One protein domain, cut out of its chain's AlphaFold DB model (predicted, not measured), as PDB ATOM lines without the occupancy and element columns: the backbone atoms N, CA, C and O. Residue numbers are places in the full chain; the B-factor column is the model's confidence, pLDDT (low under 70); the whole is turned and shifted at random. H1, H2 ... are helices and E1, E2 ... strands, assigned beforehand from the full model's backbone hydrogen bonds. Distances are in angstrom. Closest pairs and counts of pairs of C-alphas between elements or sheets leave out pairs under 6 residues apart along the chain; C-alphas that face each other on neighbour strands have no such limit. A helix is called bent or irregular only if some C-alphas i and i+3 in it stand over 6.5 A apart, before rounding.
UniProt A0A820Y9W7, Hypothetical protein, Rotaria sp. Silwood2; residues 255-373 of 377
ATOM      1  N   THR A 255       6.213  -6.441  20.996       60.12
ATOM      2  CA  THR A 255       7.554  -5.917  21.347       60.12
ATOM      3  C   THR A 255       8.576  -6.996  21.738       60.12
ATOM      4  O   THR A 255       9.763  -6.821  21.470       60.12
ATOM      5  N   HIS A 256       8.152  -8.122  22.328       70.44
ATOM      6  CA  HIS A 256       8.997  -9.299  22.585       70.44
ATOM      7  C   HIS A 256       8.142 -10.549  22.884       70.44
ATOM      8  O   HIS A 256       7.184 -10.466  23.658       70.44
ATOM      9  N   TYR A 257       8.499 -11.717  22.343       71.25
ATOM     10  CA  TYR A 257       7.786 -12.984  22.587       71.25
ATOM     11  C   TYR A 257       8.723 -14.168  22.864       71.25
ATOM     12  O   TYR A 257       9.901 -14.145  22.512       71.25
ATOM     13  N   PHE A 258       8.214 -15.215  23.518       78.94
ATOM     14  CA  PHE A 258       8.977 -16.429  23.824       78.94
ATOM     15  C   PHE A 258       8.582 -17.587  22.903       78.94
ATOM     16  O   PHE A 258       7.404 -17.794  22.622       78.94
ATOM     17  N   ILE A 259       9.574 -18.350  22.445       81.50
ATOM     18  CA  ILE A 259       9.400 -19.553  21.629       81.50
ATOM     19  C   ILE A 259       9.876 -20.746  22.455       81.50
ATOM     20  O   ILE A 259      11.050 -20.797  22.814       81.50
ATOM     21  N   ASP A 260       9.009 -21.715  22.734       79.81
ATOM     22  CA  ASP A 260       9.454 -22.999  23.275       79.81
ATOM     23  C   ASP A 260      10.242 -23.770  22.202       79.81
ATOM     24  O   ASP A 260       9.717 -24.204  21.173       79.81
ATOM     25  N   GLY A 261      11.544 -23.902  22.435       82.31
ATOM     26  CA  GLY A 261      12.490 -24.552  21.546       82.31
ATOM     27  C   GLY A 261      12.313 -26.066  21.487       82.31
ATOM     28  O   GLY A 261      12.541 -26.646  20.426       82.31
ATOM     29  N   ASP A 262      11.869 -26.704  22.575       78.62
ATOM     30  CA  ASP A 262      11.593 -28.144  22.595       78.62
ATOM     31  C   ASP A 262      10.377 -28.454  21.700       78.62
ATOM     32  O   ASP A 262      10.436 -29.319  20.823       78.62
ATOM     33  N   SER A 263       9.327 -27.641  21.825       75.94
ATOM     34  CA  SER A 263       8.145 -27.659  20.954       75.94
ATOM     35  C   SER A 263       8.477 -27.404  19.477       75.94
ATOM     36  O   SER A 263       7.981 -28.098  18.588       75.94
ATOM     37  N   LEU A 264       9.354 -26.433  19.193       80.81
ATOM     38  CA  LEU A 264       9.783 -26.117  17.829       80.81
ATOM     39  C   LEU A 264      10.533 -27.287  17.171       80.81
ATOM     40  O   LEU A 264      10.290 -27.588  16.000       80.81
ATOM     41  N   ILE A 265      11.415 -27.966  17.916       81.25
ATOM     42  CA  ILE A 265      12.127 -29.157  17.426       81.25
ATOM     43  C   ILE A 265      11.130 -30.252  17.053       81.25
ATOM     44  O   ILE A 265      11.233 -30.813  15.962       81.25
ATOM     45  N   LEU A 266      10.174 -30.547  17.936       75.50
ATOM     46  CA  LEU A 266       9.182 -31.600  17.721       75.50
ATOM     47  C   LEU A 266       8.297 -31.304  16.509       75.50
ATOM     48  O   LEU A 266       8.120 -32.169  15.652       75.50
ATOM     49  N   SER A 267       7.820 -30.062  16.390       73.69
ATOM     50  CA  SER A 267       7.002 -29.626  15.258       73.69
ATOM     51  C   SER A 267       7.747 -29.761  13.927       73.69
ATOM     52  O   SER A 267       7.213 -30.340  12.980       73.69
ATOM     53  N   VAL A 268       9.004 -29.304  13.858       74.94
ATOM     54  CA  VAL A 268       9.813 -29.423  12.637       74.94
ATOM     55  C   VAL A 268      10.116 -30.883  12.325       74.94
ATOM     56  O   VAL A 268       9.919 -31.287  11.184       74.94
ATOM     57  N   ALA A 269      10.544 -31.677  13.312       71.62
ATOM     58  CA  ALA A 269      10.865 -33.093  13.127       71.62
ATOM     59  C   ALA A 269       9.660 -33.903  12.619       71.62
ATOM     60  O   ALA A 269       9.819 -34.736  11.724       71.62
ATOM     61  N   HIS A 270       8.460 -33.616  13.136       67.94
ATOM     62  CA  HIS A 270       7.215 -34.215  12.663       67.94
ATOM     63  C   HIS A 270       6.868 -33.759  11.238       67.94
ATOM     64  O   HIS A 270       6.553 -34.584  10.382       67.94
ATOM     65  N   HIS A 271       6.980 -32.457  10.953       64.31
ATOM     66  CA  HIS A 271       6.606 -31.882   9.659       64.31
ATOM     67  C   HIS A 271       7.424 -32.437   8.488       64.31
ATOM     68  O   HIS A 271       6.887 -32.668   7.407       64.31
ATOM     69  N   ILE A 272       8.716 -32.678   8.701       65.38
ATOM     70  CA  ILE A 272       9.607 -33.230   7.671       65.38
ATOM     71  C   ILE A 272       9.661 -34.757   7.658       65.38
ATOM     72  O   ILE A 272      10.459 -35.324   6.913       65.38
ATOM     73  N   ASN A 273       8.801 -35.412   8.449       60.94
ATOM     74  CA  ASN A 273       8.674 -36.863   8.533       60.94
ATOM     75  C   ASN A 273      10.033 -37.559   8.729       60.94
ATOM     76  O   ASN A 273      10.348 -38.539   8.051       60.94
ATOM     77  N   ILE A 274      10.873 -37.013   9.620       62.38
ATOM     78  CA  ILE A 274      12.138 -37.662   9.964       62.38
ATOM     79  C   ILE A 274      11.826 -38.963  10.675       62.38
ATOM     80  O   ILE A 274      11.156 -38.984  11.708       62.38
ATOM     81  N   ASP A 275      12.389 -40.040  10.148       61.94
ATOM     82  CA  ASP A 275      12.479 -41.281  10.885       61.94
ATOM     83  C   ASP A 275      13.384 -41.062  12.104       61.94
ATOM     84  O   ASP A 275      14.607 -40.929  12.004       61.94
ATOM     85  N   LEU A 276      12.747 -40.999  13.275       59.97
ATOM     86  CA  LEU A 276      13.404 -40.746  14.552       59.97
ATOM     87  C   LEU A 276      14.381 -41.867  14.958       59.97
ATOM     88  O   LEU A 276      15.099 -41.720  15.948       59.97
ATOM     89  N   LEU A 277      14.415 -42.970  14.198       58.50
ATOM     90  CA  LEU A 277      15.292 -44.120  14.396       58.50
ATOM     91  C   LEU A 277      16.553 -44.081  13.514       58.50
ATOM     92  O   LEU A 277      17.456 -44.893  13.728       58.50
ATOM     93  N   THR A 278      16.662 -43.157  12.548       57.78
ATOM     94  CA  THR A 278      17.811 -43.079  11.630       57.78
ATOM     95  C   THR A 278      18.586 -41.757  11.731       57.78
ATOM     96  O   THR A 278      18.076 -40.657  11.529       57.78
ATOM     97  N   TYR A 279      19.890 -41.871  12.013       57.16
ATOM     98  CA  TYR A 279      20.811 -40.756  12.301       57.16
ATOM     99  C   TYR A 279      21.402 -40.051  11.057       57.16
ATOM    100  O   TYR A 279      22.286 -39.201  11.185       57.16
ATOM    101  N   TYR A 280      20.976 -40.403   9.841       57.22
ATOM    102  CA  TYR A 280      21.631 -39.973   8.599       57.22
ATOM    103  C   TYR A 280      21.300 -38.519   8.226       57.22
ATOM    104  O   TYR A 280      20.389 -38.259   7.453       57.22
ATOM    105  N   GLY A 281      22.042 -37.544   8.765       60.56
ATOM    106  CA  GLY A 281      22.002 -36.138   8.315       60.56
ATOM    107  C   GLY A 281      20.732 -35.350   8.676       60.56
ATOM    108  O   GLY A 281      20.727 -34.122   8.572       60.56
ATOM    109  N   ASN A 282      19.706 -36.030   9.187       68.12
ATOM    110  CA  ASN A 282      18.441 -35.475   9.670       68.12
ATOM    111  C   ASN A 282      18.642 -34.335  10.685       68.12
ATOM    112  O   ASN A 282      17.931 -33.332  10.644       68.12
ATOM    113  N   THR A 283      19.680 -34.428  11.524       73.88
ATOM    114  CA  THR A 283      20.040 -33.390  12.500       73.88
ATOM    115  C   THR A 283      20.354 -32.042  11.856       73.88
ATOM    116  O   THR A 283      19.869 -31.010  12.311       73.88
ATOM    117  N   LEU A 284      21.140 -32.036  10.775       78.31
ATOM    118  CA  LEU A 284      21.506 -30.802  10.076       78.31
ATOM    119  C   LEU A 284      20.309 -30.202   9.342       78.31
ATOM    120  O   LEU A 284      20.164 -28.984   9.309       78.31
ATOM    121  N   HIS A 285      19.440 -31.050   8.789       76.12
ATOM    122  CA  HIS A 285      18.260 -30.597   8.064       76.12
ATOM    123  C   HIS A 285      17.243 -29.913   8.993       76.12
ATOM    124  O   HIS A 285      16.772 -28.823   8.672       76.12
ATOM    125  N   VAL A 286      16.974 -30.487  10.174       77.38
ATOM    126  CA  VAL A 286      16.125 -29.848  11.201       77.38
ATOM    127  C   VAL A 286      16.703 -28.501  11.618       77.38
ATOM    128  O   VAL A 286      15.981 -27.507  11.637       77.38
ATOM    129  N   ILE A 287      18.004 -28.455  11.925       83.19
ATOM    130  CA  ILE A 287      18.668 -27.214  12.345       83.19
ATOM    131  C   ILE A 287      18.558 -26.158  11.244       83.19
ATOM    132  O   ILE A 287      18.162 -25.036  11.535       83.19
ATOM    133  N   PHE A 288      18.816 -26.524   9.986       80.12
ATOM    134  CA  PHE A 288      18.691 -25.617   8.847       80.12
ATOM    135  C   PHE A 288      17.276 -25.038   8.708       80.12
ATOM    136  O   PHE A 288      17.115 -23.839   8.478       80.12
ATOM    137  N   ILE A 289      16.237 -25.861   8.871       76.62
ATOM    138  CA  ILE A 289      14.844 -25.398   8.796       76.62
ATOM    139  C   ILE A 289      14.526 -24.451   9.951       76.62
ATOM    140  O   ILE A 289      13.959 -23.382   9.723       76.62
ATOM    141  N   ILE A 290      14.928 -24.800  11.174       82.75
ATOM    142  CA  ILE A 290      14.749 -23.932  12.341       82.75
ATOM    143  C   ILE A 290      15.468 -22.598  12.119       82.75
ATOM    144  O   ILE A 290      14.865 -21.546  12.301       82.75
ATOM    145  N   GLU A 291      16.710 -22.604  11.639       79.50
ATOM    146  CA  GLU A 291      17.433 -21.374  11.303       79.50
ATOM    147  C   GLU A 291      16.718 -20.535  10.254       79.50
ATOM    148  O   GLU A 291      16.660 -19.315  10.381       79.50
ATOM    149  N   ARG A 292      16.148 -21.164   9.223       75.06
ATOM    150  CA  ARG A 292      15.358 -20.465   8.208       75.06
ATOM    151  C   ARG A 292      14.124 -19.809   8.818       75.06
ATOM    152  O   ARG A 292      13.834 -18.670   8.453       75.06
ATOM    153  N   ILE A 293      13.438 -20.470   9.749       76.00
ATOM    154  CA  ILE A 293      12.291 -19.900  10.471       76.00
ATOM    155  C   ILE A 293      12.746 -18.696  11.301       76.00
ATOM    156  O   ILE A 293      12.189 -17.609  11.166       76.00
ATOM    157  N   LEU A 294      13.807 -18.852  12.091       78.00
ATOM    158  CA  LEU A 294      14.341 -17.793  12.951       78.00
ATOM    159  C   LEU A 294      14.883 -16.596  12.155       78.00
ATOM    160  O   LEU A 294      14.642 -15.451  12.516       78.00
ATOM    161  N   LEU A 295      15.571 -16.839  11.039       72.62
ATOM    162  CA  LEU A 295      16.038 -15.789  10.133       72.62
ATOM    163  C   LEU A 295      14.869 -15.066   9.459       72.62
ATOM    164  O   LEU A 295      14.919 -13.851   9.284       72.62
ATOM    165  N   THR A 296      13.822 -15.803   9.082       68.19
ATOM    166  CA  THR A 296      12.592 -15.207   8.543       68.19
ATOM    167  C   THR A 296      11.977 -14.271   9.576       68.19
ATOM    168  O   THR A 296      11.745 -13.109   9.257       68.19
ATOM    169  N   LEU A 297      11.847 -14.731  10.823       69.12
ATOM    170  CA  LEU A 297      11.379 -13.921  11.944       69.12
ATOM    171  C   LEU A 297      12.228 -12.667  12.148       69.12
ATOM    172  O   LEU A 297      11.698 -11.564  12.160       69.12
ATOM    173  N   PHE A 298      13.549 -12.824  12.238       71.56
ATOM    174  CA  PHE A 298      14.485 -11.715  12.409       71.56
ATOM    175  C   PHE A 298      14.350 -10.652  11.309       71.56
ATOM    176  O   PHE A 298      14.283  -9.456  11.596       71.56
ATOM    177  N   ASN A 299      14.295 -11.081  10.044       64.12
ATOM    178  CA  ASN A 299      14.165 -10.176   8.904       64.12
ATOM    179  C   ASN A 299      12.800  -9.475   8.875       64.12
ATOM    180  O   ASN A 299      12.720  -8.321   8.460       64.12
ATOM    181  N   GLN A 300      11.740 -10.160   9.309       58.84
ATOM    182  CA  GLN A 300      10.377  -9.631   9.326       58.84
ATOM    183  C   GLN A 300      10.195  -8.527  10.369       58.84
ATOM    184  O   GLN A 300       9.575  -7.510  10.074       58.84
ATOM    185  N   THR A 301      10.766  -8.685  11.561       57.94
ATOM    186  CA  THR A 301      10.654  -7.697  12.644       57.94
ATOM    187  C   THR A 301      11.744  -6.621  12.597       57.94
ATOM    188  O   THR A 301      11.728  -5.702  13.412       57.94
ATOM    189  N   GLN A 302      12.721  -6.738  11.682       57.38
ATOM    190  CA  GLN A 302      13.963  -5.938  11.623       57.38
ATOM    191  C   GLN A 302      14.732  -5.844  12.957       57.38
ATOM    192  O   GLN A 302      15.621  -5.010  13.137       57.38
ATOM    193  N   GLN A 303      14.387  -6.711  13.903       61.81
ATOM    194  CA  GLN A 303      14.891  -6.783  15.265       61.81
ATOM    195  C   GLN A 303      14.739  -8.228  15.723       61.81
ATOM    196  O   GLN A 303      13.754  -8.885  15.408       61.81
ATOM    197  N   CYS A 304      15.681  -8.750  16.496       62.72
ATOM    198  CA  CYS A 304      15.507 -10.064  17.094       62.72
ATOM    199  C   CYS A 304      14.504  -9.915  18.251       62.72
ATOM    200  O   CYS A 304      14.935  -9.650  19.361       62.72
ATOM    201  N   ASN A 305      13.186 -10.028  18.031       72.69
ATOM    202  CA  ASN A 305      12.142  -9.793  19.057       72.69
ATOM    203  C   ASN A 305      11.565 -11.089  19.664       72.69
ATOM    204  O   ASN A 305      10.574 -11.056  20.375       72.69
ATOM    205  N   TYR A 306      12.244 -12.226  19.500       78.19
ATOM    206  CA  TYR A 306      11.864 -13.508  20.114       78.19
ATOM    207  C   TYR A 306      12.927 -14.069  21.062       78.19
ATOM    208  O   TYR A 306      14.086 -13.875  20.755       78.19
ATOM    209  N   THR A 307      12.614 -14.775  22.152       83.44
ATOM    210  CA  THR A 307      13.587 -15.589  22.923       83.44
ATOM    211  C   THR A 307      13.202 -17.060  22.845       83.44
ATOM    212  O   THR A 307      12.105 -17.425  23.246       83.44
ATOM    213  N   LEU A 308      14.100 -17.914  22.356       87.19
ATOM    214  CA  LEU A 308      13.984 -19.364  22.454       87.19
ATOM    215  C   LEU A 308      14.266 -19.818  23.885       87.19
ATOM    216  O   LEU A 308      15.313 -19.515  24.462       87.19
ATOM    217  N   LEU A 309      13.338 -20.584  24.429       86.75
ATOM    218  CA  LEU A 309      13.413 -21.183  25.747       86.75
ATOM    219  C   LEU A 309      13.519 -22.692  25.610       86.75
ATOM    220  O   LEU A 309      12.822 -23.280  24.795       86.75
ATOM    221  N   PHE A 310      14.352 -23.312  26.427       86.75
ATOM    222  CA  PHE A 310      14.390 -24.761  26.570       86.75
ATOM    223  C   PHE A 310      14.182 -25.114  28.034       86.75
ATOM    224  O   PHE A 310      14.773 -24.480  28.914       86.75
ATOM    225  N   PHE A 311      13.377 -26.141  28.285       81.12
ATOM    226  CA  PHE A 311      13.070 -26.591  29.637       81.12
ATOM    227  C   PHE A 311      13.567 -28.015  29.842       81.12
ATOM    228  O   PHE A 311      13.252 -28.922  29.070       81.12
ATOM    229  N   ASP A 312      14.334 -28.245  30.902       79.38
ATOM    230  CA  ASP A 312      14.827 -29.591  31.194       79.38
ATOM    231  C   ASP A 312      13.685 -30.544  31.574       79.38
ATOM    232  O   ASP A 312      13.747 -31.732  31.262       79.38
ATOM    233  N   CYS A 313      12.593 -30.034  32.155       70.25
ATOM    234  CA  CYS A 313      11.386 -30.825  32.390       70.25
ATOM    235  C   CYS A 313      10.713 -31.299  31.091       70.25
ATOM    236  O   CYS A 313      10.174 -32.401  31.075       70.25
ATOM    237  N   HIS A 314      10.770 -30.530  29.995       70.94
ATOM    238  CA  HIS A 314      10.270 -30.985  28.690       70.94
ATOM    239  C   HIS A 314      11.173 -32.069  28.122       70.94
ATOM    240  O   HIS A 314      10.689 -33.096  27.655       70.94
ATOM    241  N   TYR A 315      12.488 -31.873  28.227       70.12
ATOM    242  CA  TYR A 315      13.475 -32.859  27.805       70.12
ATOM    243  C   TYR A 315      13.248 -34.231  28.455       70.12
ATOM    244  O   TYR A 315      13.299 -35.251  27.770       70.12
ATOM    245  N   GLN A 316      12.903 -34.262  29.745       68.38
ATOM    246  CA  GLN A 316      12.600 -35.500  30.475       68.38
ATOM    247  C   GLN A 316      11.415 -36.293  29.892       68.38
ATOM    248  O   GLN A 316      11.393 -37.514  30.030       68.38
ATOM    249  N   LEU A 317      10.459 -35.644  29.214       63.78
ATOM    250  CA  LEU A 317       9.278 -36.309  28.643       63.78
ATOM    251  C   LEU A 317       9.603 -37.168  27.412       63.78
ATOM    252  O   LEU A 317       8.847 -38.080  27.087       63.78
ATOM    253  N   TYR A 318      10.719 -36.899  26.732       63.00
ATOM    254  CA  TYR A 318      11.121 -37.606  25.510       63.00
ATOM    255  C   TYR A 318      12.577 -38.120  25.552       63.00
ATOM    256  O   TYR A 318      13.144 -38.543  24.533       63.00
ATOM    257  N   GLN A 319      13.185 -38.129  26.744       60.66
ATOM    258  CA  GLN A 319      14.514 -38.672  27.022       60.66
ATOM    259  C   GLN A 319      14.481 -40.210  27.063       60.66
ATOM    260  O   GLN A 319      14.646 -40.830  28.107       60.66
ATOM    261  N   ASN A 320      14.285 -40.848  25.911       57.75
ATOM    262  CA  ASN A 320      14.606 -42.267  25.750       57.75
ATOM    263  C   ASN A 320      16.069 -42.410  25.305       57.75
ATOM    264  O   ASN A 320      16.565 -41.578  24.546       57.75
ATOM    265  N   GLU A 321      16.746 -43.481  25.736       50.59
ATOM    266  CA  GLU A 321      18.200 -43.701  25.580       50.59
ATOM    267  C   GLU A 321      18.727 -43.704  24.124       50.59
ATOM    268  O   GLU A 321      19.933 -43.746  23.917       50.59
ATOM    269  N   ASN A 322      17.854 -43.600  23.115       52.97
ATOM    270  CA  ASN A 322      18.204 -43.558  21.690       52.97
ATOM    271  C   ASN A 322      17.422 -42.497  20.882       52.97
ATOM    272  O   ASN A 322      17.256 -42.660  19.674       52.97
ATOM    273  N   SER A 323      16.892 -41.430  21.497       66.12
ATOM    274  CA  SER A 323      16.112 -40.446  20.731       66.12
ATOM    275  C   SER A 323      17.024 -39.461  19.982       66.12
ATOM    276  O   SER A 323      17.761 -38.674  20.580       66.12
ATOM    277  N   ILE A 324      16.938 -39.450  18.647       71.81
ATOM    278  CA  ILE A 324      17.541 -38.407  17.795       71.81
ATOM    279  C   ILE A 324      17.145 -36.990  18.254       71.81
ATOM    280  O   ILE A 324      17.877 -36.039  18.008       71.81
ATOM    281  N   LEU A 325      16.025 -36.856  18.973       73.12
ATOM    282  CA  LEU A 325      15.525 -35.622  19.583       73.12
ATOM    283  C   LEU A 325      16.474 -35.052  20.645       73.12
ATOM    284  O   LEU A 325      16.699 -33.844  20.671       73.12
ATOM    285  N   SER A 326      17.085 -35.904  21.475       77.25
ATOM    286  CA  SER A 326      18.099 -35.465  22.443       77.25
ATOM    287  C   SER A 326      19.322 -34.880  21.736       77.25
ATOM    288  O   SER A 326      19.783 -33.780  22.060       77.25
ATOM    289  N   LEU A 327      19.789 -35.573  20.692       79.88
ATOM    290  CA  LEU A 327      20.887 -35.101  19.856       79.88
ATOM    291  C   LEU A 327      20.517 -33.798  19.131       79.88
ATOM    292  O   LEU A 327      21.314 -32.866  19.113       79.88
ATOM    293  N   LEU A 328      19.306 -33.706  18.580       82.12
ATOM    294  CA  LEU A 328      18.769 -32.514  17.921       82.12
ATOM    295  C   LEU A 328      18.746 -31.305  18.854       82.12
ATOM    296  O   LEU A 328      19.271 -30.255  18.485       82.12
ATOM    297  N   ARG A 329      18.205 -31.460  20.068       85.94
ATOM    298  CA  ARG A 329      18.185 -30.410  21.092       85.94
ATOM    299  C   ARG A 329      19.595 -29.943  21.420       85.94
ATOM    300  O   ARG A 329      19.882 -28.751  21.330       85.94
ATOM    301  N   ALA A 330      20.497 -30.872  21.737       86.19
ATOM    302  CA  ALA A 330      21.879 -30.543  22.075       86.19
ATOM    303  C   ALA A 330      22.610 -29.842  20.916       86.19
ATOM    304  O   ALA A 330      23.297 -28.837  21.129       86.19
ATOM    305  N   CYS A 331      22.442 -30.331  19.683       86.31
ATOM    306  CA  CYS A 331      23.047 -29.741  18.494       86.31
ATOM    307  C   CYS A 331      22.479 -28.353  18.190       86.31
ATOM    308  O   CYS A 331      23.268 -27.444  17.941       86.31
ATOM    309  N   LEU A 332      21.158 -28.161  18.251       86.94
ATOM    310  CA  LEU A 332      20.520 -26.867  18.015       86.94
ATOM    311  C   LEU A 332      20.966 -25.838  19.054       86.94
ATOM    312  O   LEU A 332      21.417 -24.757  18.686       86.94
ATOM    313  N   ILE A 333      20.908 -26.191  20.339       88.06
ATOM    314  CA  ILE A 333      21.352 -25.322  21.430       88.06
ATOM    315  C   ILE A 333      22.823 -24.935  21.226       88.06
ATOM    316  O   ILE A 333      23.155 -23.751  21.219       88.06
ATOM    317  N   SER A 334      23.703 -25.913  20.988       85.44
ATOM    318  CA  SER A 334      25.132 -25.670  20.746       85.44
ATOM    319  C   SER A 334      25.374 -24.778  19.524       85.44
ATOM    320  O   SER A 334      26.205 -23.869  19.571       85.44
ATOM    321  N   HIS A 335      24.640 -25.015  18.438       84.62
ATOM    322  CA  HIS A 335      24.727 -24.252  17.197       84.62
ATOM    323  C   HIS A 335      24.300 -22.798  17.393       84.62
ATOM    324  O   HIS A 335      25.047 -21.880  17.047       84.62
ATOM    325  N   LEU A 336      23.143 -22.584  18.021       82.62
ATOM    326  CA  LEU A 336      22.643 -21.250  18.323       82.62
ATOM    327  C   LEU A 336      23.590 -20.513  19.273       82.62
ATOM    328  O   LEU A 336      23.902 -19.361  18.989       82.62
ATOM    329  N   PHE A 337      24.129 -21.178  20.311       80.25
ATOM    330  CA  PHE A 337      25.126 -20.597  21.225       80.25
ATOM    331  C   PHE A 337      26.433 -20.192  20.519       80.25
ATOM    332  O   PHE A 337      27.014 -19.155  20.838       80.25
ATOM    333  N   LYS A 338      26.913 -20.975  19.545       76.12
ATOM    334  CA  LYS A 338      28.152 -20.662  18.805       76.12
ATOM    335  C   LYS A 338      27.995 -19.486  17.845       76.12
ATOM    336  O   LYS A 338      28.942 -18.722  17.659       76.12
ATOM    337  N   ASN A 339      26.812 -19.314  17.263       67.75
ATOM    338  CA  ASN A 339      26.541 -18.244  16.302       67.75
ATOM    339  C   ASN A 339      26.145 -16.904  16.962       67.75
ATOM    340  O   ASN A 339      25.970 -15.905  16.262       67.75
ATOM    341  N   LEU A 340      26.104 -16.845  18.302       61.47
ATOM    342  CA  LEU A 340      25.719 -15.670  19.102       61.47
ATOM    343  C   LEU A 340      26.588 -14.425  18.894       61.47
ATOM    344  O   LEU A 340      26.106 -13.304  19.049       61.47
ATOM    345  N   ASN A 341      27.861 -14.594  18.536       49.66
ATOM    346  CA  ASN A 341      28.807 -13.476  18.483       49.66
ATOM    347  C   ASN A 341      28.735 -12.653  17.186       49.66
ATOM    348  O   ASN A 341      29.450 -11.661  17.072       49.66
ATOM    349  N   LYS A 342      27.898 -13.034  16.209       54.16
ATOM    350  CA  LYS A 342      27.782 -12.301  14.936       54.16
ATOM    351  C   LYS A 342      26.648 -11.272  14.880       54.16
ATOM    352  O   LYS A 342      26.752 -10.367  14.061       54.16
ATOM    353  N   TYR A 343      25.617 -11.366  15.730       48.56
ATOM    354  CA  TYR A 343      24.386 -10.569  15.546       48.56
ATOM    355  C   TYR A 343      23.798  -9.899  16.798       48.56
ATOM    356  O   TYR A 343      22.746  -9.281  16.700       48.56
ATOM    357  N   GLY A 344      24.492  -9.924  17.941       47.53
ATOM    358  CA  GLY A 344      24.150  -9.078  19.089       47.53
ATOM    359  C   GLY A 344      22.932  -9.543  19.901       47.53
ATOM    360  O   GLY A 344      21.788  -9.455  19.477       47.53
ATOM    361  N   SER A 345      23.215  -9.929  21.145       48.09
ATOM    362  CA  SER A 345      22.289 -10.261  22.240       48.09
ATOM    363  C   SER A 345      21.498 -11.573  22.100       48.09
ATOM    364  O   SER A 345      20.710 -11.801  21.189       48.09
ATOM    365  N   SER A 346      21.776 -12.478  23.039       53.50
ATOM    366  CA  SER A 346      21.249 -13.836  23.119       53.50
ATOM    367  C   SER A 346      19.736 -13.892  23.229       53.50
ATOM    368  O   SER A 346      19.155 -13.218  24.071       53.50
ATOM    369  N   LYS A 347      19.146 -14.831  22.493       69.44
ATOM    370  CA  LYS A 347      17.744 -15.219  22.612       69.44
ATOM    371  C   LYS A 347      17.602 -16.730  22.725       69.44
ATOM    372  O   LYS A 347      16.701 -17.313  22.159       69.44
ATOM    373  N   VAL A 348      18.542 -17.368  23.422       82.94
ATOM    374  CA  VAL A 348      18.422 -18.761  23.864       82.94
ATOM    375  C   VAL A 348      18.636 -18.788  25.369       82.94
ATOM    376  O   VAL A 348      19.678 -18.336  25.857       82.94
ATOM    377  N   ARG A 349      17.655 -19.301  26.108       87.38
ATOM    378  CA  ARG A 349      17.735 -19.543  27.551       87.38
ATOM    379  C   ARG A 349      17.331 -20.974  27.854       87.38
ATOM    380  O   ARG A 349      16.516 -21.558  27.149       87.38
ATOM    381  N   GLN A 350      17.938 -21.525  28.896       88.75
ATOM    382  CA  GLN A 350      17.635 -22.857  29.398       88.75
ATOM    383  C   GLN A 350      17.225 -22.719  30.859       88.75
ATOM    384  O   GLN A 350      17.885 -21.987  31.596       88.75
ATOM    385  N   PHE A 351      16.154 -23.399  31.247       82.75
ATOM    386  CA  PHE A 351      15.629 -23.414  32.609       82.75
ATOM    387  C   PHE A 351      15.305 -24.845  33.023       82.75
ATOM    388  O   PHE A 351      15.031 -25.700  32.178       82.75
ATOM    389  N   SER A 352      15.285 -25.109  34.328       76.25
ATOM    390  CA  SER A 352      14.940 -26.449  34.808       76.25
ATOM    391  C   SER A 352      13.467 -26.790  34.537       76.25
ATOM    392  O   SER A 352      13.148 -27.897  34.105       76.25
ATOM    393  N   SER A 353      12.562 -25.830  34.748       70.69
ATOM    394  CA  SER A 353      11.126 -25.955  34.474       70.69
ATOM    395  C   SER A 353      10.445 -24.589  34.366       70.69
ATOM    396  O   SER A 353      11.022 -23.569  34.740       70.69
ATOM    397  N   TRP A 354       9.181 -24.566  33.939       65.31
ATOM    398  CA  TRP A 354       8.354 -23.353  33.979       65.31
ATOM    399  C   TRP A 354       7.986 -22.906  35.411       65.31
ATOM    400  O   TRP A 354       7.433 -21.826  35.597       65.31
ATOM    401  N   LEU A 355       8.272 -23.727  36.430       68.44
ATOM    402  CA  LEU A 355       8.115 -23.390  37.852       68.44
ATOM    403  C   LEU A 355       9.434 -22.938  38.495       68.44
ATOM    404  O   LEU A 355       9.469 -22.657  39.691       68.44
ATOM    405  N   ASP A 356      10.524 -22.897  37.726       70.25
ATOM    406  CA  ASP A 356      11.828 -22.476  38.219       70.25
ATOM    407  C   ASP A 356      11.787 -21.004  38.650       70.25
ATOM    408  O   ASP A 356      11.333 -20.133  37.907       70.25
ATOM    409  N   ASN A 357      12.301 -20.708  39.844       75.50
ATOM    410  CA  ASN A 357      12.394 -19.341  40.350       75.50
ATOM    411  C   ASN A 357      13.218 -18.445  39.413       75.50
ATOM    412  O   ASN A 357      12.920 -17.255  39.284       75.50
ATOM    413  N   GLU A 358      14.233 -19.003  38.744       78.81
ATOM    414  CA  GLU A 358      15.017 -18.269  37.748       78.81
ATOM    415  C   GLU A 358      14.186 -17.932  36.510       78.81
ATOM    416  O   GLU A 358      14.257 -16.807  36.017       78.81
ATOM    417  N   TYR A 359      13.340 -18.860  36.059       73.88
ATOM    418  CA  TYR A 359      12.432 -18.628  34.940       73.88
ATOM    419  C   TYR A 359      11.348 -17.601  35.277       73.88
ATOM    420  O   TYR A 359      11.085 -16.694  34.486       73.88
ATOM    421  N   VAL A 360      10.748 -17.691  36.467       67.12
ATOM    422  CA  VAL A 360       9.742 -16.727  36.941       67.12
ATOM    423  C   VAL A 360      10.347 -15.327  37.022       67.12
ATOM    424  O   VAL A 360       9.751 -14.358  36.550       67.12
ATOM    425  N   LYS A 361      11.561 -15.208  37.571       74.19
ATOM    426  CA  LYS A 361      12.285 -13.935  37.626       74.19
ATOM    427  C   LYS A 361      12.588 -13.400  36.225       74.19
ATOM    428  O   LYS A 361      12.290 -12.241  35.955       74.19
ATOM    429  N   PHE A 362      13.105 -14.246  35.337       78.31
ATOM    430  CA  PHE A 362      13.399 -13.886  33.951       78.31
ATOM    431  C   PHE A 362      12.149 -13.414  33.193       78.31
ATOM    432  O   PHE A 362      12.176 -12.387  32.525       78.31
ATOM    433  N   THR A 363      11.024 -14.107  33.360       68.06
ATOM    434  CA  THR A 363       9.740 -13.747  32.739       68.06
ATOM    435  C   THR A 363       9.232 -12.394  33.239       68.06
ATOM    436  O   THR A 363       8.750 -11.585  32.449       68.06
ATOM    437  N   ASN A 364       9.392 -12.102  34.532       68.19
ATOM    438  CA  ASN A 364       9.027 -10.804  35.106       68.19
ATOM    439  C   ASN A 364       9.914  -9.650  34.602       68.19
ATOM    440  O   ASN A 364       9.446  -8.512  34.516       68.19
ATOM    441  N   GLU A 365      11.184  -9.930  34.297       73.00
ATOM    442  CA  GLU A 365      12.147  -8.956  33.772       73.00
ATOM    443  C   GLU A 365      11.919  -8.679  32.279       73.00
ATOM    444  O   GLU A 365      11.816  -7.519  31.882       73.00
ATOM    445  N   GLU A 366      11.779  -9.732  31.469       69.56
ATOM    446  CA  GLU A 366      11.608  -9.634  30.012       69.56
ATOM    447  C   GLU A 366      10.182  -9.261  29.589       69.56
ATOM    448  O   GLU A 366       9.993  -8.717  28.504       69.56
ATOM    449  N   LYS A 367       9.177  -9.537  30.436       64.69
ATOM    450  CA  LYS A 367       7.750  -9.262  30.188       64.69
ATOM    451  C   LYS A 367       7.293  -9.738  28.798       64.69
ATOM    452  O   LYS A 367       6.815  -8.926  27.994       64.69
ATOM    453  N   PRO A 368       7.439 -11.041  28.488       63.97
ATOM    454  CA  PRO A 368       6.972 -11.566  27.213       63.97
ATOM    455  C   PRO A 368       5.462 -11.356  27.107       63.97
ATOM    456  O   PRO A 368       4.731 -11.531  28.083       63.97
ATOM    457  N   HIS A 369       4.981 -11.002  25.919       53.53
ATOM    458  CA  HIS A 369       3.538 -10.843  25.728       53.53
ATOM    459  C   HIS A 369       2.812 -12.195  25.715       53.53
ATOM    460  O   HIS A 369       1.667 -12.278  26.146       53.53
ATOM    461  N   PHE A 370       3.474 -13.257  25.247       55.78
ATOM    462  CA  PHE A 370       2.945 -14.620  25.213       55.78
ATOM    463  C   PHE A 370       4.077 -15.640  24.963       55.78
ATOM    464  O   PHE A 370       5.213 -15.267  24.642       55.78
ATOM    465  N   ILE A 371       3.765 -16.929  25.130       55.03
ATOM    466  CA  ILE A 371       4.684 -18.061  24.938       55.03
ATOM    467  C   ILE A 371       4.105 -18.965  23.849       55.03
ATOM    468  O   ILE A 371       2.981 -19.445  23.985       55.03
ATOM    469  N   PHE A 372       4.870 -19.226  22.790       58.28
ATOM    470  CA  PHE A 372       4.547 -20.305  21.859       58.28
ATOM    471  C   PHE A 372       4.932 -21.640  22.492       58.28
ATOM    472  O   PHE A 372       6.109 -21.849  22.777       58.28
ATOM    473  N   TYR A 373       3.964 -22.533  22.673       41.97
ATOM    474  CA  TYR A 373       4.184 -23.911  23.105       41.97
ATOM    475  C   TYR A 373       3.393 -24.862  22.201       41.97
ATOM    476  O   TYR A 373       2.379 -24.478  21.615       41.97
TER     477      TYR A 373
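AT A GLANCE: This is residues 255 to 373 of the 377 residues of the protein "Hypothetical protein" of Rotaria sp. Silwood2 (UniProt A0A820Y9W7). A small parallel sheet of three strands has H5 over one face and H1 on the opposite face, while the two long helices H2 and H4 meet near their first ends and spread apart as a V. H4 also grazes the sheet, and the short H3 follows directly on the last residue of E2. The printed part has 119 residues, with elements in the order E1 H1 H2 E2 H3 H4 E3 H5, sheet order E1 E2 E3, all parallel, and its class is mostly helix. It is compact, with a radius of gyration of the C-alphas of 14.4 A and spans of 41 by 32 by 24 A.

IN THESE COORDINATES: E1 is residues 257 to 260, 10.2 A long, from C-alpha 257 at (7.786, -12.984, 22.587). H1, residues 261 to 271, is 15.2 A long, and H2, residues 282 to 301, is 29.0 A long. E2, residues 306 to 311, measures 16.2 A, and H3, residues 312 to 318, measures 10.5 A. H4, residues 324 to 342, is 28.2 A long and irregular: C-alphas 338 and 341 are 7.2 A apart. E3, residues 348 to 351, is 10.3 A long. H5, residues 357 to 366, is 14.2 A long and ends with C-alpha 366 at (11.608, -9.634, 30.012).

HOW THE PARTS SIT: E1 and E2 are parallel at 33 degrees, with N 259 and O 307 2.8 A apart, within hydrogen-bond range. E2 and E3 are parallel at 31 degrees, with N 310 and O 349 at 2.9 A. Residues 258 to 259 of E1 also pair, parallel, with residues 371 to 372. H5 is over E2 at a height over the sheet of 10.3 A and runs along the strands, at 6 degrees to E2 on the local plane. H1, on the opposite face at a height of 9.1 A, is over none of the strands. H4 only grazes the sheet with residues 329 to 340. H4 is the hub. It touches H2, the closest C-alphas being those of Thr 283 and Leu 328, 5.6 A, at a steep tilt of 43 degrees, the same way. It touches H1 at Asp 262 and Arg 329, C-alphas 7.1 A apart, at a steep 61 degrees, opposite ways. H3 and H4, a helical hairpin, only just touch, with 3 pairs of C-alphas within 8 A, the closest those of Tyr 315 and Ser 326, 7.5 A. H1 touches H2 at Ala 269 and Val 286, C-alphas 6.5 A apart, at a steep 66 degrees. H5 is apart from H1, H2, H3 and H4. In H1, H2 and H5 every O i to N i+4 pair is within hydrogen-bond range; in H4 13 of 15 are, and in H3 1 of 3, beside 3 of 4 O i to N i+3 pairs.

THE WHOLE: The C-alphas farthest apart, those of Tyr 280 and Asn 364, are 41.4 A from each other. The printed part has no cut and no long link; the link from H1 to H2, 10 residues, is short. The mean pLDDT of the printed part is 70.7, and 52 residues are under 70, among them residues 270 to 282, 316 to 323, 339 to 347 and 366 to 373.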